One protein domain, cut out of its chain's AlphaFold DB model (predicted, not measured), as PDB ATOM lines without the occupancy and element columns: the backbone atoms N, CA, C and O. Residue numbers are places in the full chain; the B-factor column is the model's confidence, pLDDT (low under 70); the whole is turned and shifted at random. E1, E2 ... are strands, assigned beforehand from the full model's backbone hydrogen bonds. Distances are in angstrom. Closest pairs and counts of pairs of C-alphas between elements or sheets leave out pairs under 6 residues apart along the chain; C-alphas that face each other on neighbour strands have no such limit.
ATOM      1  N   PRO A 212      37.388 -27.257  79.488       96.19
ATOM      2  CA  PRO A 212      37.119 -26.340  78.389       96.19
ATOM      3  C   PRO A 212      38.384 -25.635  77.892       96.19
ATOM      4  O   PRO A 212      39.206 -25.158  78.679       96.19
ATOM      5  N   VAL A 213      38.480 -25.488  76.570       97.00
ATOM      6  CA  VAL A 213      39.464 -24.628  75.904       97.00
ATOM      7  C   VAL A 213      38.718 -23.622  75.033       97.00
ATOM      8  O   VAL A 213      38.164 -23.980  73.995       97.00
ATOM      9  N   VAL A 214      38.710 -22.360  75.456       97.12
ATOM     10  CA  VAL A 214      38.097 -21.247  74.722       97.12
ATOM     11  C   VAL A 214      39.203 -20.453  74.035       97.12
ATOM     12  O   VAL A 214      40.110 -19.943  74.695       97.12
ATOM     13  N   GLN A 215      39.143 -20.346  72.710       97.50
ATOM     14  CA  GLN A 215      40.128 -19.619  71.915       97.50
ATOM     15  C   GLN A 215      39.502 -18.372  71.290       97.50
ATOM     16  O   GLN A 215      38.614 -18.469  70.439       97.50
ATOM     17  N   LEU A 216      40.007 -17.205  71.685       96.31
ATOM     18  CA  LEU A 216      39.690 -15.927  71.061       96.31
ATOM     19  C   LEU A 216      40.564 -15.772  69.811       96.31
ATOM     20  O   LEU A 216      41.787 -15.901  69.881       96.31
ATOM     21  N   ASN A 217      39.940 -15.487  68.671       93.69
ATOM     22  CA  ASN A 217      40.640 -15.149  67.428       93.69
ATOM     23  C   ASN A 217      40.462 -13.665  67.059       93.69
ATOM     24  O   ASN A 217      40.842 -13.243  65.969       93.69
ATOM     25  N   ASN A 218      39.864 -12.890  67.965       93.19
ATOM     26  CA  ASN A 218      39.466 -11.502  67.796       93.19
ATOM     27  C   ASN A 218      39.209 -10.846  69.163       93.19
ATOM     28  O   ASN A 218      39.069 -11.523  70.184       93.19
ATOM     29  N   ASN A 219      39.036  -9.522  69.161       96.25
ATOM     30  CA  ASN A 219      38.639  -8.780  70.357       96.25
ATOM     31  C   ASN A 219      37.188  -9.087  70.759       96.25
ATOM     32  O   ASN A 219      36.279  -8.946  69.939       96.25
ATOM     33  N   VAL A 220      36.976  -9.444  72.022       95.44
ATOM     34  CA  VAL A 220      35.670  -9.787  72.596       95.44
ATOM     35  C   VAL A 220      35.312  -8.787  73.685       95.44
ATOM     36  O   VAL A 220      36.076  -8.607  74.630       95.44
ATOM     37  N   ILE A 221      34.135  -8.175  73.578       96.06
ATOM     38  CA  ILE A 221      33.491  -7.476  74.695       96.06
ATOM     39  C   ILE A 221      32.612  -8.493  75.419       96.06
ATOM     40  O   ILE A 221      31.784  -9.149  74.796       96.06
ATOM     41  N   LEU A 222      32.804  -8.659  76.721       95.56
ATOM     42  CA  LEU A 222      32.016  -9.547  77.565       95.56
ATOM     43  C   LEU A 222      31.116  -8.702  78.467       95.56
ATOM     44  O   LEU A 222      31.608  -8.072  79.403       95.56
ATOM     45  N   ASP A 223      29.804  -8.737  78.224       93.50
ATOM     46  CA  ASP A 223      28.804  -8.092  79.092       93.50
ATOM     47  C   ASP A 223      28.258  -9.044  80.171       93.50
ATOM     48  O   ASP A 223      27.736  -8.618  81.200       93.50
ATOM     49  N   GLY A 224      28.377 -10.353  79.939       92.62
ATOM     50  CA  GLY A 224      27.904 -11.409  80.831       92.62
ATOM     51  C   GLY A 224      28.946 -11.926  81.826       92.62
ATOM     52  O   GLY A 224      29.972 -11.303  82.105       92.62
ATOM     53  N   ARG A 225      28.688 -13.123  82.359       95.38
ATOM     54  CA  ARG A 225      29.638 -13.867  83.193       95.38
ATOM     55  C   ARG A 225      30.056 -15.153  82.502       95.38
ATOM     56  O   ARG A 225      29.207 -15.977  82.163       95.38
ATOM     57  N   TRP A 226      31.360 -15.374  82.401       97.31
ATOM     58  CA  TRP A 226      31.917 -16.683  82.061       97.31
ATOM     59  C   TRP A 226      32.369 -17.396  83.329       97.31
ATOM     60  O   TRP A 226      33.167 -16.866  84.096       97.31
ATOM     61  N   THR A 227      31.831 -18.588  83.569       97.31
ATOM     62  CA  THR A 227      32.183 -19.431  84.716       97.31
ATOM     63  C   THR A 227      32.980 -20.628  84.232       97.31
ATOM     64  O   THR A 227      32.478 -21.396  83.421       97.31
ATOM     65  N   PHE A 228      34.197 -20.800  84.736       97.62
ATOM     66  CA  PHE A 228      35.075 -21.919  84.407       97.62
ATOM     67  C   PHE A 228      35.116 -22.928  85.556       97.62
ATOM     68  O   PHE A 228      35.186 -22.553  86.733       97.62
ATOM     69  N   SER A 229      35.058 -24.208  85.194       93.88
ATOM     70  CA  SER A 229      35.113 -25.346  86.112       93.88
ATOM     71  C   SER A 229      36.099 -26.399  85.619       93.88
ATOM     72  O   SER A 229      36.221 -26.657  84.420       93.88
ATOM     73  N   GLY A 230      36.814 -26.989  86.565       91.94
ATOM     74  CA  GLY A 230      37.931 -27.890  86.350       91.94
ATOM     75  C   GLY A 230      39.145 -27.169  85.775       91.94
ATOM     76  O   GLY A 230      39.228 -25.939  85.741       91.94
ATOM     77  N   VAL A 231      40.101 -27.959  85.294       95.25
ATOM     78  CA  VAL A 231      41.259 -27.454  84.551       95.25
ATOM     79  C   VAL A 231      40.764 -26.831  83.244       95.25
ATOM     80  O   VAL A 231      40.226 -27.537  82.398       95.25
ATOM     81  N   SER A 232      40.923 -25.519  83.088       96.88
ATOM     82  CA  SER A 232      40.326 -24.746  81.988       96.88
ATOM     83  C   SER A 232      41.357 -23.856  81.303       96.88
ATOM     84  O   SER A 232      42.304 -23.414  81.947       96.88
ATOM     85  N   SER A 233      41.159 -23.533  80.025       97.50
ATOM     86  CA  SER A 233      42.035 -22.616  79.284       97.50
ATOM     87  C   SER A 233      41.251 -21.566  78.501       97.50
ATOM     88  O   SER A 233      40.292 -21.883  77.798       97.50
ATOM     89  N   LEU A 234      41.703 -20.318  78.591       98.00
ATOM     90  CA  LEU A 234      41.302 -19.188  77.764       98.00
ATOM     91  C   LEU A 234      42.544 -18.674  77.024       98.00
ATOM     92  O   LEU A 234      43.477 -18.160  77.639       98.00
ATOM     93  N   THR A 235      42.566 -18.807  75.700       97.12
ATOM     94  CA  THR A 235      43.716 -18.413  74.870       97.12
ATOM     95  C   THR A 235      43.335 -17.283  73.929       97.12
ATOM     96  O   THR A 235      42.345 -17.397  73.214       97.12
ATOM     97  N   GLY A 236      44.106 -16.196  73.921       93.75
ATOM     98  CA  GLY A 236      43.737 -14.972  73.206       93.75
ATOM     99  C   GLY A 236      44.379 -14.764  71.843       93.75
ATOM    100  O   GLY A 236      43.883 -13.947  71.078       93.75
ATOM    101  N   ASN A 237      45.497 -15.428  71.534       92.00
ATOM    102  CA  ASN A 237      46.310 -15.127  70.343       92.00
ATOM    103  C   ASN A 237      46.651 -13.621  70.190       92.00
ATOM    104  O   ASN A 237      46.737 -13.110  69.078       92.00
ATOM    105  N   GLY A 238      46.817 -12.899  71.306       90.69
ATOM    106  CA  GLY A 238      47.041 -11.447  71.349       90.69
ATOM    107  C   GLY A 238      45.764 -10.596  71.359       90.69
ATOM    108  O   GLY A 238      45.849  -9.371  71.392       90.69
ATOM    109  N   SER A 239      44.586 -11.218  71.345       96.44
ATOM    110  CA  SER A 239      43.296 -10.524  71.352       96.44
ATOM    111  C   SER A 239      42.981  -9.865  72.694       96.44
ATOM    112  O   SER A 239      43.466 -10.276  73.754       96.44
ATOM    113  N   ILE A 240      42.098  -8.868  72.644       97.75
ATOM    114  CA  ILE A 240      41.550  -8.195  73.820       97.75
ATOM    115  C   ILE A 240      40.288  -8.921  74.291       97.75
ATOM    116  O   ILE A 240      39.355  -9.101  73.513       97.75
ATOM    117  N   LEU A 241      40.222  -9.266  75.575       97.56
ATOM    118  CA  LEU A 241      38.970  -9.553  76.267       97.56
ATOM    119  C   LEU A 241      38.631  -8.350  77.154       97.56
ATOM    120  O   LEU A 241      39.263  -8.127  78.188       97.56
ATOM    121  N   ASP A 242      37.649  -7.562  76.727       96.56
ATOM    122  CA  ASP A 242      37.133  -6.413  77.467       96.56
ATOM    123  C   ASP A 242      35.938  -6.860  78.313       96.56
ATOM    124  O   ASP A 242      34.862  -7.134  77.792       96.56
ATOM    125  N   PHE A 243      36.121  -6.947  79.627       92.12
ATOM    126  CA  PHE A 243      35.062  -7.288  80.580       92.12
ATOM    127  C   PHE A 243      34.716  -6.085  81.462       92.12
ATOM    128  O   PHE A 243      34.347  -6.233  82.630       92.12
ATOM    129  N   SER A 244      34.790  -4.870  80.902       92.00
ATOM    130  CA  SER A 244      34.361  -3.636  81.579       92.00
ATOM    131  C   SER A 244      32.928  -3.727  82.118       92.00
ATOM    132  O   SER A 244      32.659  -3.213  83.204       92.00
ATOM    133  N   SER A 245      32.040  -4.466  81.445       91.25
ATOM    134  CA  SER A 245      30.671  -4.754  81.902       91.25
ATOM    135  C   SER A 245      30.525  -6.143  82.540       91.25
ATOM    136  O   SER A 245      29.792  -6.301  83.513       91.25
ATOM    137  N   GLY A 246      31.253  -7.142  82.036       94.31
ATOM    138  CA  GLY A 246      31.166  -8.536  82.472       94.31
ATOM    139  C   GLY A 246      32.144  -8.944  83.573       94.31
ATOM    140  O   GLY A 246      32.715  -8.108  84.281       94.31
ATOM    141  N   LYS A 247      32.304 -10.264  83.738       95.75
ATOM    142  CA  LYS A 247      33.182 -10.887  84.748       95.75
ATOM    143  C   LYS A 247      33.540 -12.341  84.440       95.75
ATOM    144  O   LYS A 247      32.818 -13.042  83.727       95.75
ATOM    145  N   ILE A 248      34.628 -12.812  85.047       97.38
ATOM    146  CA  ILE A 248      35.071 -14.211  85.015       97.38
ATOM    147  C   ILE A 248      34.934 -14.819  86.413       97.38
ATOM    148  O   ILE A 248      35.334 -14.210  87.402       97.38
ATOM    149  N   ARG A 249      34.389 -16.035  86.497       96.69
ATOM    150  CA  ARG A 249      34.240 -16.803  87.738       96.69
ATOM    151  C   ARG A 249      34.981 -18.137  87.657       96.69
ATOM    152  O   ARG A 249      34.866 -18.828  86.648       96.69
ATOM    153  N   VAL A 250      35.687 -18.528  88.718       97.25
ATOM    154  CA  VAL A 250      36.452 -19.788  88.813       97.25
ATOM    155  C   VAL A 250      35.978 -20.613  90.015       97.25
ATOM    156  O   VAL A 250      36.062 -20.163  91.163       97.25
ATOM    157  N   ARG A 251      35.492 -21.839  89.764       92.38
ATOM    158  CA  ARG A 251      34.825 -22.675  90.789       92.38
ATOM    159  C   ARG A 251      35.762 -23.386  91.783       92.38
ATOM    160  O   ARG A 251      35.311 -23.802  92.849       92.38
ATOM    161  N   GLY A 252      37.054 -23.506  91.476       80.75
ATOM    162  CA  GLY A 252      38.065 -24.040  92.409       80.75
ATOM    163  C   GLY A 252      38.232 -25.558  92.415       80.75
ATOM    164  O   GLY A 252      38.717 -26.132  93.387       80.75
ATOM    165  N   ASP A 253      37.799 -26.218  91.351       85.88
ATOM    166  CA  ASP A 253      38.035 -27.627  91.012       85.88
ATOM    167  C   ASP A 253      39.217 -27.817  90.032       85.88
ATOM    168  O   ASP A 253      39.572 -28.941  89.689       85.88
ATOM    169  N   GLY A 254      39.868 -26.722  89.629       92.25
ATOM    170  CA  GLY A 254      41.112 -26.683  88.861       92.25
ATOM    171  C   GLY A 254      41.523 -25.237  88.538       92.25
ATOM    172  O   GLY A 254      40.742 -24.314  88.789       92.25
ATOM    173  N   PRO A 255      42.749 -25.012  88.029       96.00
ATOM    174  CA  PRO A 255      43.179 -23.694  87.578       96.00
ATOM    175  C   PRO A 255      42.521 -23.294  86.249       96.00
ATOM    176  O   PRO A 255      42.326 -24.128  85.360       96.00
ATOM    177  N   LEU A 256      42.263 -21.993  86.091       98.00
ATOM    178  CA  LEU A 256      42.014 -21.365  84.793       98.00
ATOM    179  C   LEU A 256      43.328 -20.795  84.250       98.00
ATOM    180  O   LEU A 256      43.871 -19.850  84.816       98.00
ATOM    181  N   TYR A 257      43.819 -21.336  83.140       98.31
ATOM    182  CA  TYR A 257      44.946 -20.776  82.402       98.31
ATOM    183  C   TYR A 257      44.455 -19.674  81.464       98.31
ATOM    184  O   TYR A 257      43.584 -19.920  80.631       98.31
ATOM    185  N   ILE A 258      45.016 -18.473  81.573       98.50
ATOM    186  CA  ILE A 258      44.787 -17.371  80.637       98.50
ATOM    187  C   ILE A 258      46.110 -17.078  79.933       98.50
ATOM    188  O   ILE A 258      47.093 -16.717  80.581       98.50
ATOM    189  N   ASN A 259      46.125 -17.254  78.611       98.19
ATOM    190  CA  ASN A 259      47.350 -17.231  77.812       98.19
ATOM    191  C   ASN A 259      47.236 -16.289  76.613       98.19
ATOM    192  O   ASN A 259      46.298 -16.424  75.821       98.19
ATOM    193  N   ASN A 260      48.227 -15.418  76.401       97.12
ATOM    194  CA  ASN A 260      48.288 -14.522  75.237       97.12
ATOM    195  C   ASN A 260      47.016 -13.659  75.086       97.12
ATOM    196  O   ASN A 260      46.434 -13.613  74.001       97.12
ATOM    197  N   VAL A 261      46.538 -13.033  76.164       97.50
ATOM    198  CA  VAL A 261      45.317 -12.199  76.178       97.50
ATOM    199  C   VAL A 261      45.640 -10.828  76.763       97.50
ATOM    200  O   VAL A 261      46.334 -10.738  77.776       97.50
ATOM    201  N   LYS A 262      45.062  -9.769  76.188       98.00
ATOM    202  CA  LYS A 262      44.948  -8.471  76.859       98.00
ATOM    203  C   LYS A 262      43.596  -8.360  77.561       98.00
ATOM    204  O   LYS A 262      42.547  -8.401  76.925       98.00
ATOM    205  N   LEU A 263      43.613  -8.233  78.877       97.69
ATOM    206  CA  LEU A 263      42.446  -8.100  79.733       97.69
ATOM    207  C   LEU A 263      42.172  -6.617  79.987       97.69
ATOM    208  O   LEU A 263      42.994  -5.927  80.589       97.69
ATOM    209  N   LYS A 264      41.019  -6.118  79.537       96.38
ATOM    210  CA  LYS A 264      40.628  -4.712  79.702       96.38
ATOM    211  C   LYS A 264      39.405  -4.582  80.602       96.38
ATOM    212  O   LYS A 264      38.531  -5.448  80.612       96.38
ATOM    213  N   GLY A 265      39.347  -3.481  81.347       90.94
ATOM    214  CA  GLY A 265      38.240  -3.213  82.259       90.94
ATOM    215  C   GLY A 265      38.439  -3.807  83.647       90.94
ATOM    216  O   GLY A 265      37.460  -3.996  84.367       90.94
ATOM    217  N   PHE A 266      39.684  -4.126  84.016       93.94
ATOM    218  CA  PHE A 266      39.989  -4.771  85.287       93.94
ATOM    219  C   PHE A 266      39.782  -3.815  86.469       93.94
ATOM    220  O   PHE A 266      40.168  -2.649  86.413       93.94
ATOM    221  N   GLY A 267      39.152  -4.303  87.536       89.00
ATOM    222  CA  GLY A 267      38.748  -3.505  88.693       89.00
ATOM    223  C   GLY A 267      37.788  -4.276  89.600       89.00
ATOM    224  O   GLY A 267      37.662  -5.497  89.473       89.00
ATOM    225  N   SER A 268      37.101  -3.584  90.514       88.25
ATOM    226  CA  SER A 268      36.164  -4.191  91.481       88.25
ATOM    227  C   SER A 268      35.208  -5.235  90.867       88.25
ATOM    228  O   SER A 268      34.530  -4.983  89.869       88.25
ATOM    229  N   GLY A 269      35.161  -6.428  91.472       86.94
ATOM    230  CA  GLY A 269      34.247  -7.527  91.126       86.94
ATOM    231  C   GLY A 269      34.496  -8.272  89.804       86.94
ATOM    232  O   GLY A 269      33.623  -9.035  89.389       86.94
ATOM    233  N   LYS A 270      35.631  -8.067  89.115       93.81
ATOM    234  CA  LYS A 270      35.858  -8.666  87.784       93.81
ATOM    235  C   LYS A 270      36.251 -10.138  87.781       93.81
ATOM    236  O   LYS A 270      35.817 -10.868  86.888       93.81
ATOM    237  N   PHE A 271      37.019 -10.570  88.774       95.75
ATOM    238  CA  PHE A 271      37.241 -11.985  89.050       95.75
ATOM    239  C   PHE A 271      36.443 -12.420  90.278       95.75
ATOM    240  O   PHE A 271      36.433 -11.742  91.303       95.75
ATOM    241  N   GLU A 272      35.754 -13.551  90.156       95.69
ATOM    242  CA  GLU A 272      35.012 -14.205  91.231       95.69
ATOM    243  C   GLU A 272      35.628 -15.587  91.491       95.69
ATOM    244  O   GLU A 272      35.730 -16.413  90.584       95.69
ATOM    245  N   PHE A 273      36.008 -15.866  92.734       96.19
ATOM    246  CA  PHE A 273      36.562 -17.158  93.135       96.19
ATOM    247  C   PHE A 273      35.619 -17.836  94.127       96.19
ATOM    248  O   PHE A 273      35.355 -17.294  95.199       96.19
ATOM    249  N   ASP A 274      35.137 -19.037  93.800       95.12
ATOM    250  CA  ASP A 274      34.215 -19.776  94.682       95.12
ATOM    251  C   ASP A 274      34.888 -20.316  95.942       95.12
ATOM    252  O   ASP A 274      34.205 -20.644  96.914       95.12
ATOM    253  N   ARG A 275      36.215 -20.469  95.915       91.94
ATOM    254  CA  ARG A 275      36.994 -21.080  96.987       91.94
ATOM    255  C   ARG A 275      38.339 -20.372  97.158       91.94
ATOM    256  O   ARG A 275      38.917 -19.950  96.156       91.94
ATOM    257  N   PRO A 276      38.900 -20.344  98.382       90.94
ATOM    258  CA  PRO A 276      40.215 -19.753  98.634       90.94
ATOM    259  C   PRO A 276      41.363 -20.389  97.838       90.94
ATOM    260  O   PRO A 276      42.365 -19.736  97.584       90.94
ATOM    261  N   ASN A 277      41.228 -21.656  97.432       89.88
ATOM    262  CA  ASN A 277      42.232 -22.371  96.639       89.88
ATOM    263  C   ASN A 277      41.997 -22.295  95.119       89.88
ATOM    264  O   ASN A 277      42.756 -22.901  94.364       89.88
ATOM    265  N   SER A 278      40.953 -21.599  94.653       95.62
ATOM    266  CA  SER A 278      40.755 -21.349  93.224       95.62
ATOM    267  C   SER A 278      41.917 -20.523  92.671       95.62
ATOM    268  O   SER A 278      42.366 -19.576  93.311       95.62
ATOM    269  N   GLN A 279      42.382 -20.839  91.463       96.12
ATOM    270  CA  GLN A 279      43.565 -20.197  90.895       96.12
ATOM    271  C   GLN A 279      43.339 -19.783  89.440       96.12
ATOM    272  O   GLN A 279      42.799 -20.555  88.646       96.12
ATOM    273  N   ILE A 280      43.795 -18.582  89.087       98.12
ATOM    274  CA  ILE A 280      44.018 -18.169  87.698       98.12
ATOM    275  C   ILE A 280      45.526 -18.164  87.450       98.12
ATOM    276  O   ILE A 280      46.290 -17.676  88.284       98.12
ATOM    277  N   ARG A 281      45.952 -18.716  86.315       98.38
ATOM    278  CA  ARG A 281      47.351 -18.753  85.890       98.38
ATOM    279  C   ARG A 281      47.565 -17.873  84.668       98.38
ATOM    280  O   ARG A 281      46.823 -18.003  83.697       98.38
ATOM    281  N   PHE A 282      48.557 -16.995  84.727       98.44
ATOM    282  CA  PHE A 282      48.885 -16.047  83.671       98.44
ATOM    283  C   PHE A 282      50.189 -16.396  82.973       98.44
ATOM    284  O   PHE A 282      51.240 -16.495  83.609       98.44
ATOM    285  N   SER A 283      50.108 -16.443  81.645       97.81
ATOM    286  CA  SER A 283      51.268 -16.501  80.768       97.81
ATOM    287  C   SER A 283      51.072 -15.581  79.561       97.81
ATOM    288  O   SER A 283      50.121 -15.734  78.791       97.81
ATOM    289  N   ASN A 284      51.961 -14.593  79.412       97.12
ATOM    290  CA  ASN A 284      51.867 -13.546  78.389       97.12
ATOM    291  C   ASN A 284      50.513 -12.814  78.419       97.12
ATOM    292  O   ASN A 284      49.787 -12.748  77.423       97.12
ATOM    293  N   VAL A 285      50.147 -12.318  79.602       98.31
ATOM    294  CA  VAL A 285      48.912 -11.563  79.832       98.31
ATOM    295  C   VAL A 285      49.242 -10.102  80.113       98.31
ATOM    296  O   VAL A 285      50.140  -9.798  80.898       98.31
ATOM    297  N   GLU A 286      48.482  -9.196  79.502       97.81
ATOM    298  CA  GLU A 286      48.485  -7.773  79.843       97.81
ATOM    299  C   GLU A 286      47.147  -7.410  80.489       97.81
ATOM    300  O   GLU A 286      46.095  -7.708  79.929       97.81
ATOM    301  N   ILE A 287      47.167  -6.765  81.653       97.69
ATOM    302  CA  ILE A 287      45.965  -6.286  82.344       97.69
ATOM    303  C   ILE A 287      45.939  -4.764  82.306       97.69
ATOM    304  O   ILE A 287      46.896  -4.124  82.725       97.69
ATOM    305  N   GLU A 288      44.823  -4.174  81.885       96.31
ATOM    306  CA  GLU A 288      44.571  -2.739  82.014       96.31
ATOM    307  C   GLU A 288      43.545  -2.466  83.122       96.31
ATOM    308  O   GLU A 288      42.381  -2.879  83.026       96.31
ATOM    309  N   MET A 289      43.974  -1.743  84.164       95.12
ATOM    310  CA  MET A 289      43.120  -1.382  85.296       95.12
ATOM    311  C   MET A 289      42.285  -0.122  85.045       95.12
ATOM    312  O   MET A 289      42.748   0.862  84.452       95.12
ATOM    313  N   ASN A 290      41.068  -0.144  85.588       92.25
ATOM    314  CA  ASN A 290      40.118   0.969  85.628       92.25
ATOM    315  C   ASN A 290      39.740   1.395  87.055       92.25
ATOM    316  O   ASN A 290      39.248   2.506  87.230       92.25
ATOM    317  N   SER A 291      39.940   0.536  88.054       93.62
ATOM    318  CA  SER A 291      39.727   0.856  89.468       93.62
ATOM    319  C   SER A 291      40.554  -0.058  90.366       93.62
ATOM    320  O   SER A 291      41.020  -1.108  89.917       93.62
ATOM    321  N   ASP A 292      40.712   0.333  91.631       94.81
ATOM    322  CA  ASP A 292      41.295  -0.519  92.667       94.81
ATOM    323  C   ASP A 292      40.583  -1.875  92.747       94.81
ATOM    324  O   ASP A 292      39.367  -1.996  92.537       94.81
ATOM    325  N   TYR A 293      41.345  -2.910  93.090       95.19
ATOM    326  CA  TYR A 293      40.822  -4.254  93.275       95.19
ATOM    327  C   TYR A 293      41.467  -4.937  94.474       95.19
ATOM    328  O   TYR A 293      42.686  -5.050  94.562       95.19
ATOM    329  N   THR A 294      40.633  -5.438  95.384       95.12
ATOM    330  CA  THR A 294      41.076  -6.307  96.475       95.12
ATOM    331  C   THR A 294      40.598  -7.725  96.208       95.12
ATOM    332  O   THR A 294      39.392  -7.973  96.154       95.12
ATOM    333  N   PHE A 295      41.541  -8.651  96.054       95.00
ATOM    334  CA  PHE A 295      41.256 -10.077  96.095       95.00
ATOM    335  C   PHE A 295      40.882 -10.460  97.533       95.00
ATOM    336  O   PHE A 295      41.576 -10.090  98.477       95.00
ATOM    337  N   THR A 296      39.771 -11.185  97.682       94.50
ATOM    338  CA  THR A 296      39.252 -11.684  98.975       94.50
ATOM    339  C   THR A 296      39.070 -13.201  99.011       94.50
ATOM    340  O   THR A 296      38.463 -13.758  99.922       94.50
ATOM    341  N   SER A 297      39.527 -13.884  97.964       94.94
ATOM    342  CA  SER A 297      39.502 -15.335  97.796       94.94
ATOM    343  C   SER A 297      40.334 -15.688  96.563       94.94
ATOM    344  O   SER A 297      40.461 -14.870  95.647       94.94
ATOM    345  N   GLY A 298      40.861 -16.909  96.515       95.19
ATOM    346  CA  GLY A 298      41.608 -17.431  95.377       95.19
ATOM    347  C   GLY A 298      42.996 -16.814  95.216       95.19
ATOM    348  O   GLY A 298      43.492 -16.084  96.073       95.19
ATOM    349  N   GLY A 299      43.649 -17.109  94.096       95.12
ATOM    350  CA  GLY A 299      44.960 -16.544  93.812       95.12
ATOM    351  C   GLY A 299      45.307 -16.426  92.338       95.12
ATOM    352  O   GLY A 299      44.739 -17.102  91.474       95.12
ATOM    353  N   ILE A 300      46.275 -15.557  92.074       97.88
ATOM    354  CA  ILE A 300      46.912 -15.372  90.774       97.88
ATOM    355  C   ILE A 300      48.285 -16.039  90.809       97.88
ATOM    356  O   ILE A 300      49.089 -15.778  91.701       97.88
ATOM    357  N   TYR A 301      48.568 -16.882  89.823       98.12
ATOM    358  CA  TYR A 301      49.887 -17.470  89.600       98.12
ATOM    359  C   TYR A 301      50.440 -16.957  88.274       98.12
ATOM    360  O   TYR A 301      49.765 -17.056  87.255       98.12
ATOM    361  N   VAL A 302      51.653 -16.421  88.263       98.50
ATOM    362  CA  VAL A 302      52.298 -15.898  87.056       98.50
ATOM    363  C   VAL A 302      53.478 -16.800  86.718       98.50
ATOM    364  O   VAL A 302      54.479 -16.787  87.432       98.50
ATOM    365  N   ASP A 303      53.335 -17.588  85.651       95.12
ATOM    366  CA  ASP A 303      54.344 -18.535  85.145       95.12
ATOM    367  C   ASP A 303      54.827 -18.208  83.717       95.12
ATOM    368  O   ASP A 303      55.749 -18.842  83.205       95.12
ATOM    369  N   GLY A 304      54.277 -17.161  83.092       95.31
ATOM    370  CA  GLY A 304      54.831 -16.513  81.904       95.31
ATOM    371  C   GLY A 304      54.878 -14.996  82.067       95.31
ATOM    372  O   GLY A 304      53.993 -14.406  82.692       95.31
ATOM    373  N   GLY A 305      55.902 -14.350  81.494       91.94
ATOM    374  CA  GLY A 305      56.101 -12.899  81.598       91.94
ATOM    375  C   GLY A 305      54.820 -12.127  81.276       91.94
ATOM    376  O   GLY A 305      54.231 -12.332  80.220       91.94
ATOM    377  N   SER A 306      54.367 -11.297  82.212       97.75
ATOM    378  CA  SER A 306      53.062 -10.626  82.160       97.75
ATOM    379  C   SER A 306      53.189  -9.185  82.656       97.75
ATOM    380  O   SER A 306      54.174  -8.829  83.313       97.75
ATOM    381  N   ALA A 307      52.213  -8.339  82.332       96.75
ATOM    382  CA  ALA A 307      52.215  -6.929  82.705       96.75
ATOM    383  C   ALA A 307      50.847  -6.456  83.215       96.75
ATOM    384  O   ALA A 307      49.804  -6.922  82.763       96.75
ATOM    385  N   ILE A 308      50.853  -5.497  84.139       96.56
ATOM    386  CA  ILE A 308      49.654  -4.841  84.662       96.56
ATOM    387  C   ILE A 308      49.827  -3.329  84.536       96.56
ATOM    388  O   ILE A 308      50.633  -2.724  85.234       96.56
ATOM    389  N   VAL A 309      49.041  -2.687  83.684       94.88
ATOM    390  CA  VAL A 309      48.949  -1.226  83.627       94.88
ATOM    391  C   VAL A 309      48.038  -0.775  84.768       94.88
ATOM    392  O   VAL A 309      46.812  -0.718  84.627       94.88
ATOM    393  N   THR A 310      48.640  -0.505  85.927       93.06
ATOM    394  CA  THR A 310      47.936  -0.138  87.160       93.06
ATOM    395  C   THR A 310      47.445   1.302  87.135       93.06
ATOM    396  O   THR A 310      46.415   1.612  87.741       93.06
ATOM    397  N   LYS A 311      48.130   2.189  86.401       88.44
ATOM    398  CA  LYS A 311      47.875   3.637  86.444       88.44
ATOM    399  C   LYS A 311      48.030   4.123  87.902       88.44
ATOM    400  O   LYS A 311      49.023   3.818  88.556       88.44
ATOM    401  N   GLY A 312      47.026   4.800  88.457       85.31
ATOM    402  CA  GLY A 312      46.960   5.144  89.883       85.31
ATOM    403  C   GLY A 312      46.317   4.086  90.791       85.31
ATOM    404  O   GLY A 312      46.196   4.347  91.980       85.31
ATOM    405  N   ASN A 313      45.878   2.936  90.264       92.00
ATOM    406  CA  ASN A 313      45.065   1.974  91.015       92.00
ATOM    407  C   ASN A 313      45.904   0.923  91.754       92.00
ATOM    408  O   ASN A 313      46.978   0.539  91.287       92.00
ATOM    409  N   ILE A 314      45.369   0.403  92.854       93.31
ATOM    410  CA  ILE A 314      45.974  -0.617  93.710       93.31
ATOM    411  C   ILE A 314      45.328  -1.985  93.458       93.31
ATOM    412  O   ILE A 314      44.103  -2.129  93.440       93.31
ATOM    413  N   ILE A 315      46.165  -3.010  93.322       95.50
ATOM    414  CA  ILE A 315      45.798  -4.418  93.454       95.50
ATOM    415  C   ILE A 315      46.260  -4.893  94.826       95.50
ATOM    416  O   ILE A 315      47.456  -4.912  95.104       95.50
ATOM    417  N   ASN A 316      45.317  -5.310  95.661       95.50
ATOM    418  CA  ASN A 316      45.588  -5.806  97.002       95.50
ATOM    419  C   ASN A 316      45.179  -7.279  97.141       95.50
ATOM    420  O   ASN A 316      44.103  -7.669  96.689       95.50
ATOM    421  N   PHE A 317      46.017  -8.078  97.797       95.75
ATOM    422  CA  PHE A 317      45.737  -9.464  98.172       95.75
ATOM    423  C   PHE A 317      45.569  -9.547  99.691       95.75
ATOM    424  O   PHE A 317      46.506  -9.308 100.449       95.75
ATOM    425  N   ASP A 318      44.352  -9.827 100.145       93.38
ATOM    426  CA  ASP A 318      44.023  -9.902 101.565       93.38
ATOM    427  C   ASP A 318      44.500 -11.203 102.249       93.38
ATOM    428  O   ASP A 318      45.212 -12.036 101.690       93.38
ATOM    429  N   SER A 319      44.043 -11.413 103.489       89.94
ATOM    430  CA  SER A 319      44.442 -12.550 104.325       89.94
ATOM    431  C   SER A 319      44.106 -13.951 103.776       89.94
ATOM    432  O   SER A 319      44.642 -14.938 104.292       89.94
ATOM    433  N   VAL A 320      43.234 -14.059 102.772       91.88
ATOM    434  CA  VAL A 320      42.740 -15.331 102.209       91.88
ATOM    435  C   VAL A 320      42.926 -15.420 100.692       91.88
ATOM    436  O   VAL A 320      42.387 -16.327 100.053       91.88
ATOM    437  N   SER A 321      43.713 -14.511 100.120       95.38
ATOM    438  CA  SER A 321      44.085 -14.512  98.711       95.38
ATOM    439  C   SER A 321      45.598 -14.431  98.516       95.38
ATOM    440  O   SER A 321      46.355 -14.224  99.469       95.38
ATOM    441  N   SER A 322      46.056 -14.689  97.286       96.31
ATOM    442  CA  SER A 322      47.491 -14.732  96.990       96.31
ATOM    443  C   SER A 322      47.870 -14.319  95.567       96.31
ATOM    444  O   SER A 322      47.121 -14.527  94.611       96.31
ATOM    445  N   LEU A 323      49.085 -13.796  95.436       97.88
ATOM    446  CA  LEU A 323      49.842 -13.636  94.202       97.88
ATOM    447  C   LEU A 323      51.118 -14.472  94.301       97.88
ATOM    448  O   LEU A 323      51.867 -14.363  95.267       97.88
ATOM    449  N   THR A 324      51.396 -15.288  93.291       97.94
ATOM    450  CA  THR A 324      52.677 -15.987  93.142       97.94
ATOM    451  C   THR A 324      53.305 -15.618  91.807       97.94
ATOM    452  O   THR A 324      52.644 -15.725  90.777       97.94
ATOM    453  N   VAL A 325      54.572 -15.206  91.814       97.88
ATOM    454  CA  VAL A 325      55.373 -14.970  90.605       97.88
ATOM    455  C   VAL A 325      56.514 -15.976  90.581       97.88
ATOM    456  O   VAL A 325      57.345 -15.982  91.489       97.88
ATOM    457  N   ASP A 326      56.545 -16.834  89.563       97.31
ATOM    458  CA  ASP A 326      57.409 -18.014  89.522       97.31
ATOM    459  C   ASP A 326      58.327 -18.004  88.293       97.31
ATOM    460  O   ASP A 326      57.869 -18.148  87.163       97.31
ATOM    461  N   GLY A 327      59.629 -17.793  88.507       95.25
ATOM    462  CA  GLY A 327      60.648 -17.850  87.448       95.25
ATOM    463  C   GLY A 327      60.551 -16.771  86.358       95.25
ATOM    464  O   GLY A 327      61.284 -16.832  85.372       95.25
ATOM    465  N   VAL A 328      59.663 -15.783  86.516       96.81
ATOM    466  CA  VAL A 328      59.377 -14.741  85.515       96.81
ATOM    467  C   VAL A 328      59.280 -13.343  86.128       96.81
ATOM    468  O   VAL A 328      59.265 -13.171  87.344       96.81
ATOM    469  N   VAL A 329      59.192 -12.321  85.273       94.12
ATOM    470  CA  VAL A 329      58.943 -10.939  85.699       94.12
ATOM    471  C   VAL A 329      57.472 -10.583  85.479       94.12
ATOM    472  O   VAL A 329      56.983 -10.643  84.349       94.12
ATOM    473  N   LEU A 330      56.796 -10.166  86.550       97.12
ATOM    474  CA  LEU A 330      55.526  -9.448  86.492       97.12
ATOM    475  C   LEU A 330      55.819  -7.950  86.484       97.12
ATOM    476  O   LEU A 330      56.277  -7.395  87.484       97.12
ATOM    477  N   ASN A 331      55.563  -7.290  85.359       95.12
ATOM    478  CA  ASN A 331      55.722  -5.845  85.282       95.12
ATOM    479  C   ASN A 331      54.446  -5.135  85.750       95.12
ATOM    480  O   ASN A 331      53.350  -5.595  85.438       95.12
ATOM    481  N   TYR A 332      54.560  -3.996  86.432       94.06
ATOM    482  CA  TYR A 332      53.430  -3.084  86.611       94.06
ATOM    483  C   TYR A 332      53.781  -1.656  86.204       94.06
ATOM    484  O   TYR A 332      54.892  -1.190  86.450       94.06
ATOM    485  N   GLU A 333      52.844  -0.966  85.558       90.31
ATOM    486  CA  GLU A 333      53.038   0.379  85.022       90.31
ATOM    487  C   GLU A 333      52.042   1.368  85.626       90.31
ATOM    488  O   GLU A 333      50.827   1.278  85.433       90.31
ATOM    489  N   THR A 334      52.582   2.369  86.317       86.31
ATOM    490  CA  THR A 334      51.812   3.402  87.018       86.31
ATOM    491  C   THR A 334      51.351   4.547  86.107       86.31
ATOM    492  O   THR A 334      50.620   5.427  86.555       86.31
ATOM    493  N   LEU A 335      51.791   4.587  84.839       78.81
ATOM    494  CA  LEU A 335      51.666   5.746  83.925       78.81
ATOM    495  C   LEU A 335      52.127   7.083  84.542       78.81
ATOM    496  O   LEU A 335      51.762   8.165  84.091       78.81
ATOM    497  N   SER A 336      52.902   7.000  85.615       69.12
ATOM    498  CA  SER A 336      53.311   8.104  86.466       69.12
ATOM    499  C   SER A 336      54.649   7.745  87.075       69.12
ATOM    500  O   SER A 336      54.916   6.578  87.351       69.12
ATOM    501  N   VAL A 337      55.480   8.746  87.327       64.44
ATOM    502  CA  VAL A 337      56.727   8.585  88.087       64.44
ATOM    503  C   VAL A 337      56.479   8.407  89.583       64.44
ATOM    504  O   VAL A 337      57.386   7.997  90.304       64.44
ATOM    505  N   LEU A 338      55.238   8.583  90.035       67.69
ATOM    506  CA  LEU A 338      54.788   8.202  91.369       67.69
ATOM    507  C   LEU A 338      54.369   6.734  91.410       67.69
ATOM    508  O   LEU A 338      53.801   6.211  90.450       67.69
ATOM    509  N   ASP A 339      54.650   6.086  92.532       74.69
ATOM    510  CA  ASP A 339      54.274   4.706  92.801       74.69
ATOM    511  C   ASP A 339      53.725   4.607  94.220       74.69
ATOM    512  O   ASP A 339      54.347   5.083  95.168       74.69
ATOM    513  N   SER A 340      52.553   3.996  94.362       80.44
ATOM    514  CA  SER A 340      51.963   3.705  95.673       80.44
ATOM    515  C   SER A 340      52.267   2.273  96.123       80.44
ATOM    516  O   SER A 340      51.603   1.753  97.019       80.44
ATOM    517  N   ASN A 341      53.260   1.633  95.492       85.25
ATOM    518  CA  ASN A 341      53.459   0.191  95.474       85.25
ATOM    519  C   ASN A 341      52.153  -0.492  95.075       85.25
ATOM    520  O   ASN A 341      51.486  -1.118  95.896       85.25
ATOM    521  N   ASN A 342      51.746  -0.296  93.820       91.44
ATOM    522  CA  ASN A 342      50.399  -0.633  93.355       91.44
ATOM    523  C   ASN A 342      50.049  -2.132  93.430       91.44
ATOM    524  O   ASN A 342      48.887  -2.478  93.246       91.44
ATOM    525  N   ILE A 343      51.011  -3.019  93.697       94.19
ATOM    526  CA  ILE A 343      50.760  -4.420  94.049       94.19
ATOM    527  C   ILE A 343      51.048  -4.600  95.544       94.19
ATOM    528  O   ILE A 343      52.174  -4.385  95.992       94.19
ATOM    529  N   GLN A 344      50.024  -4.990  96.301       94.75
ATOM    530  CA  GLN A 344      50.031  -5.066  97.764       94.75
ATOM    531  C   GLN A 344      49.548  -6.437  98.269       94.75
ATOM    532  O   GLN A 344      48.738  -7.071  97.593       94.75
ATOM    533  N   PRO A 345      49.977  -6.889  99.464       91.62
ATOM    534  CA  PRO A 345      50.892  -6.217 100.391       91.62
ATOM    535  C   PRO A 345      52.330  -6.130  99.865       91.62
ATOM    536  O   PRO A 345      52.792  -6.979  99.105       91.62
ATOM    537  N   THR A 346      53.046  -5.082 100.275       87.56
ATOM    538  CA  THR A 346      54.490  -4.977 100.035       87.56
ATOM    539  C   THR A 346      55.251  -5.942 100.941       87.56
ATOM    540  O   THR A 346      54.722  -6.417 101.944       87.56
ATOM    541  N   ARG A 347      56.530  -6.189 100.636       79.81
ATOM    542  CA  ARG A 347      57.390  -7.080 101.432       79.81
ATOM    543  C   ARG A 347      57.449  -6.714 102.922       79.81
ATOM    544  O   ARG A 347      57.524  -7.608 103.752       79.81
ATOM    545  N   ASP A 348      57.376  -5.430 103.264       75.56
ATOM    546  CA  ASP A 348      57.379  -4.982 104.664       75.56
ATOM    547  C   ASP A 348      56.088  -5.363 105.404       75.56
ATOM    548  O   ASP A 348      56.104  -5.615 106.608       75.56
ATOM    549  N   LEU A 349      54.966  -5.412 104.679       81.69
ATOM    550  CA  LEU A 349      53.650  -5.788 105.196       81.69
ATOM    551  C   LEU A 349      53.386  -7.300 105.092       81.69
ATOM    552  O   LEU A 349      52.501  -7.811 105.775       81.69
ATOM    553  N   ASP A 350      54.168  -8.018 104.282       86.31
ATOM    554  CA  ASP A 350      54.153  -9.476 104.141       86.31
ATOM    555  C   ASP A 350      55.578 -10.067 104.236       86.31
ATOM    556  O   ASP A 350      56.115 -10.607 103.261       86.31
ATOM    557  N   PRO A 351      56.227  -9.981 105.416       81.25
ATOM    558  CA  PRO A 351      57.632 -10.360 105.585       81.25
ATOM    559  C   PRO A 351      57.895 -11.856 105.371       81.25
ATOM    560  O   PRO A 351      59.031 -12.250 105.110       81.25
ATOM    561  N   ASN A 352      56.852 -12.687 105.472       87.19
ATOM    562  CA  ASN A 352      56.922 -14.135 105.279       87.19
ATOM    563  C   ASN A 352      56.428 -14.579 103.891       87.19
ATOM    564  O   ASN A 352      56.305 -15.783 103.667       87.19
ATOM    565  N   SER A 353      56.123 -13.640 102.983       88.38
ATOM    566  CA  SER A 353      55.633 -13.925 101.626       88.38
ATOM    567  C   SER A 353      54.420 -14.866 101.598       88.38
ATOM    568  O   SER A 353      54.336 -15.776 100.772       88.38
ATOM    569  N   LYS A 354      53.487 -14.683 102.540       89.12
ATOM    570  CA  LYS A 354      52.277 -15.504 102.664       89.12
ATOM    571  C   LYS A 354      51.231 -15.146 101.605       89.12
ATOM    572  O   LYS A 354      50.470 -16.017 101.186       89.12
ATOM    573  N   HIS A 355      51.184 -13.879 101.202       93.44
ATOM    574  CA  HIS A 355      50.189 -13.307 100.297       93.44
ATOM    575  C   HIS A 355      50.804 -12.940  98.951       93.44
ATOM    576  O   HIS A 355      50.181 -13.174  97.920       93.44
ATOM    577  N   VAL A 356      52.037 -12.431  98.939       96.00
ATOM    578  CA  VAL A 356      52.804 -12.175  97.714       96.00
ATOM    579  C   VAL A 356      54.094 -12.991  97.759       96.00
ATOM    580  O   VAL A 356      55.045 -12.657  98.468       96.00
ATOM    581  N   ALA A 357      54.125 -14.078  96.988       95.12
ATOM    582  CA  ALA A 357      55.236 -15.022  96.927       95.12
ATOM    583  C   ALA A 357      56.047 -14.875  95.632       95.12
ATOM    584  O   ALA A 357      55.497 -14.849  94.530       95.12
ATOM    585  N   LEU A 358      57.373 -14.832  95.770       94.94
ATOM    586  CA  LEU A 358      58.331 -14.798  94.664       94.94
ATOM    587  C   LEU A 358      59.128 -16.109  94.668       94.94
ATOM    588  O   LEU A 358      59.922 -16.348  95.578       94.94
ATOM    589  N   LEU A 359      58.896 -16.974  93.681       93.50
ATOM    590  CA  LEU A 359      59.484 -18.316  93.598       93.50
ATOM    591  C   LEU A 359      60.447 -18.423  92.415       93.50
ATOM    592  O   LEU A 359      60.290 -17.730  91.414       93.50
ATOM    593  N   ASN A 360      61.462 -19.282  92.538       94.31
ATOM    594  CA  ASN A 360      62.422 -19.611  91.471       94.31
ATOM    595  C   ASN A 360      63.029 -18.391  90.742       94.31
ATOM    596  O   ASN A 360      63.300 -18.443  89.547       94.31
ATOM    597  N   GLY A 361      63.249 -17.282  91.459       88.31
ATOM    598  CA  GLY A 361      63.772 -16.036  90.879       88.31
ATOM    599  C   GLY A 361      62.717 -15.135  90.230       88.31
ATOM    600  O   GLY A 361      63.079 -14.225  89.490       88.31
ATOM    601  N   GLY A 362      61.431 -15.368  90.499       93.25
ATOM    602  CA  GLY A 362      60.344 -14.491  90.088       93.25
ATOM    603  C   GLY A 362      60.472 -13.092  90.694       93.25
ATOM    604  O   GLY A 362      60.943 -12.926  91.819       93.25
ATOM    605  N   LEU A 363      60.067 -12.071  89.939       92.19
ATOM    606  CA  LEU A 363      60.214 -10.667  90.323       92.19
ATOM    607  C   LEU A 363      58.957  -9.874  89.976       92.19
ATOM    608  O   LEU A 363      58.390 -10.034  88.897       92.19
ATOM    609  N   ILE A 364      58.574  -8.955  90.858       94.00
ATOM    610  CA  ILE A 364      57.624  -7.888  90.539       94.00
ATOM    611  C   ILE A 364      58.445  -6.636  90.247       94.00
ATOM    612  O   ILE A 364      59.262  -6.227  91.070       94.00
ATOM    613  N   ARG A 365      58.254  -6.044  89.068       90.69
ATOM    614  CA  ARG A 365      59.035  -4.892  88.614       90.69
ATOM    615  C   ARG A 365      58.129  -3.766  88.148       90.69
ATOM    616  O   ARG A 365      57.295  -3.953  87.270       90.69
ATOM    617  N   ARG A 366      58.355  -2.568  88.667       87.81
ATOM    618  CA  ARG A 366      57.744  -1.362  88.123       87.81
ATOM    619  C   ARG A 366      58.369  -0.998  86.773       87.81
ATOM    620  O   ARG A 366      59.589  -1.030  86.635       87.81
ATOM    621  N   ILE A 367      57.557  -0.608  85.797       81.56
ATOM    622  CA  ILE A 367      58.002   0.059  84.570       81.56
ATOM    623  C   ILE A 367      57.422   1.476  84.558       81.56
ATOM    624  O   ILE A 367      56.229   1.672  84.782       81.56
ATOM    625  N   ILE A 368      58.276   2.473  84.317       68.56
ATOM    626  CA  ILE A 368      57.876   3.878  84.222       68.56
ATOM    627  C   ILE A 368      57.532   4.206  82.768       68.56
ATOM    628  O   ILE A 368      58.399   4.139  81.895       68.56
ATOM    629  N   GLY A 369      56.301   4.648  82.516       60.78
ATOM    630  CA  GLY A 369      55.987   5.388  81.297       60.78
ATOM    631  C   GLY A 369      56.704   6.742  81.319       60.78
ATOM    632  O   GLY A 369      56.646   7.457  82.320       60.78
ATOM    633  N   VAL A 370      57.413   7.102  80.244       54.53
ATOM    634  CA  VAL A 370      58.154   8.374  80.158       54.53
ATOM    635  C   VAL A 370      57.166   9.544  80.211       54.53
ATOM    636  O   VAL A 370      56.577   9.921  79.201       54.53
ATOM    637  N   GLN A 371      56.981  10.137  81.391       58.22
ATOM    638  CA  GLN A 371      56.247  11.390  81.524       58.22
ATOM    639  C   GLN A 371      57.153  12.541  81.069       58.22
ATOM    640  O   GLN A 371      58.181  12.817  81.691       58.22
ATOM    641  N   VAL A 372      56.772  13.194  79.969       60.00
ATOM    642  CA  VAL A 372      57.389  14.433  79.474       60.00
ATOM    643  C   VAL A 372      56.575  15.617  80.001       60.00
ATOM    644  O   VAL A 372      55.351  15.618  79.871       60.00
TER     645      VAL A 372
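Overview. This is residues 212 to 372 of the 686 residues of an uncharacterized protein of candidate division TM6 bacterium GW2011_GWF2_37_49 (UniProt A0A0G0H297). The chain winds in stacked turns of short strands, a solenoid with a three-sided cross-section. Two walls, E1 E4 E11 E14 E16 and E2 E5 E12 E15 E17, are joined by the bent strands E7 and E9, which run through both; the third wall holds E3 E6 E8 and, farther along the stack, E10 E13. The printed part has 161 residues with no named helix and seventeen named strands, E1 to E17 in chain order: all strand, with each neighbour pair parallel. The whole is compact, with a radius of gyration of the C-alphas of 14.8 A and spans of 38 by 38 by 27 A.

Arrangement. The largest sheet, of 12 strands, is branched and twisted. In it E7, residues 256 to 266, and E9, residues 279 to 289, are parallel neighbours, with N 258 and O 281 2.8 A apart; each bends by 107 degrees, at residues 260 and 284. On the side of E7 away from E9 are E4, residues 232 to 235 (N 234 to O 257, 2.8 A), and E5, residues 240 to 242 (N 241 to O 262, 2.8 A). On the side of E9 away from E7 are E11, residues 298 to 302 (N 282 to O 301, 2.8 A), and E12, residues 306 to 309 (N 309 to O 287, 2.8 A). E14, residues 321 to 326, is parallel to E11 (N 302 to O 324, 2.8 A), and E15, residues 329 to 333, to E12 (N 308 to O 331, 2.8 A). The edge strands are E1, residues 213 to 215, beside E4 (N 214 to O 233, 2.9 A); E2, residues 220 to 222, beside E5 (N 220 to O 240, 2.8 A); E16, residues 356 to 359, beside E14 (N 325 to O 357, 2.9 A); and E17, residues 363 to 367, beside E15 (N 330 to O 363, 2.8 A). E3, residues 225 to 228, E6, residues 247 to 250, and E8, residues 271 to 273, form a parallel sheet in that order, with N 228 to O 249 and N 250 to O 272 each 2.8 A. It makes a sandwich, two sheets face to face, with the branched sheet: the facing parts are 7.9 A centre to centre. E10, residues 293 to 295, and E13, residues 315 to 317, are parallel neighbours (N 295 to O 316, 2.8 A).

Along the chain. E1 begins at C-alpha 213 (39.464, -24.628, 75.904), and E17 ends at C-alpha 367 (58.002, 0.059, 84.570). From first to last C-alpha, E9 measures 19.6 A, E7 16.7 A, E14 16.6 A, E11 13.6 A, E15 12.8 A and E17 12.4 A; the other strands range from 6.0 A in E5 to 10.4 A in E12.

Size, cuts and confidence. The C-alphas farthest apart, of Asp 253 and Val 372, are 47.7 A apart. The printed part has no cut. The link from E15 to E16, 22 residues, is long, and within it residues 343 to 344 pair in parallel with residues 315 to 316 of E13; the other links are tight. The mean pLDDT of the printed part of this model is 92.0, and residues 336 to 338 and 368 to 372 are under 70.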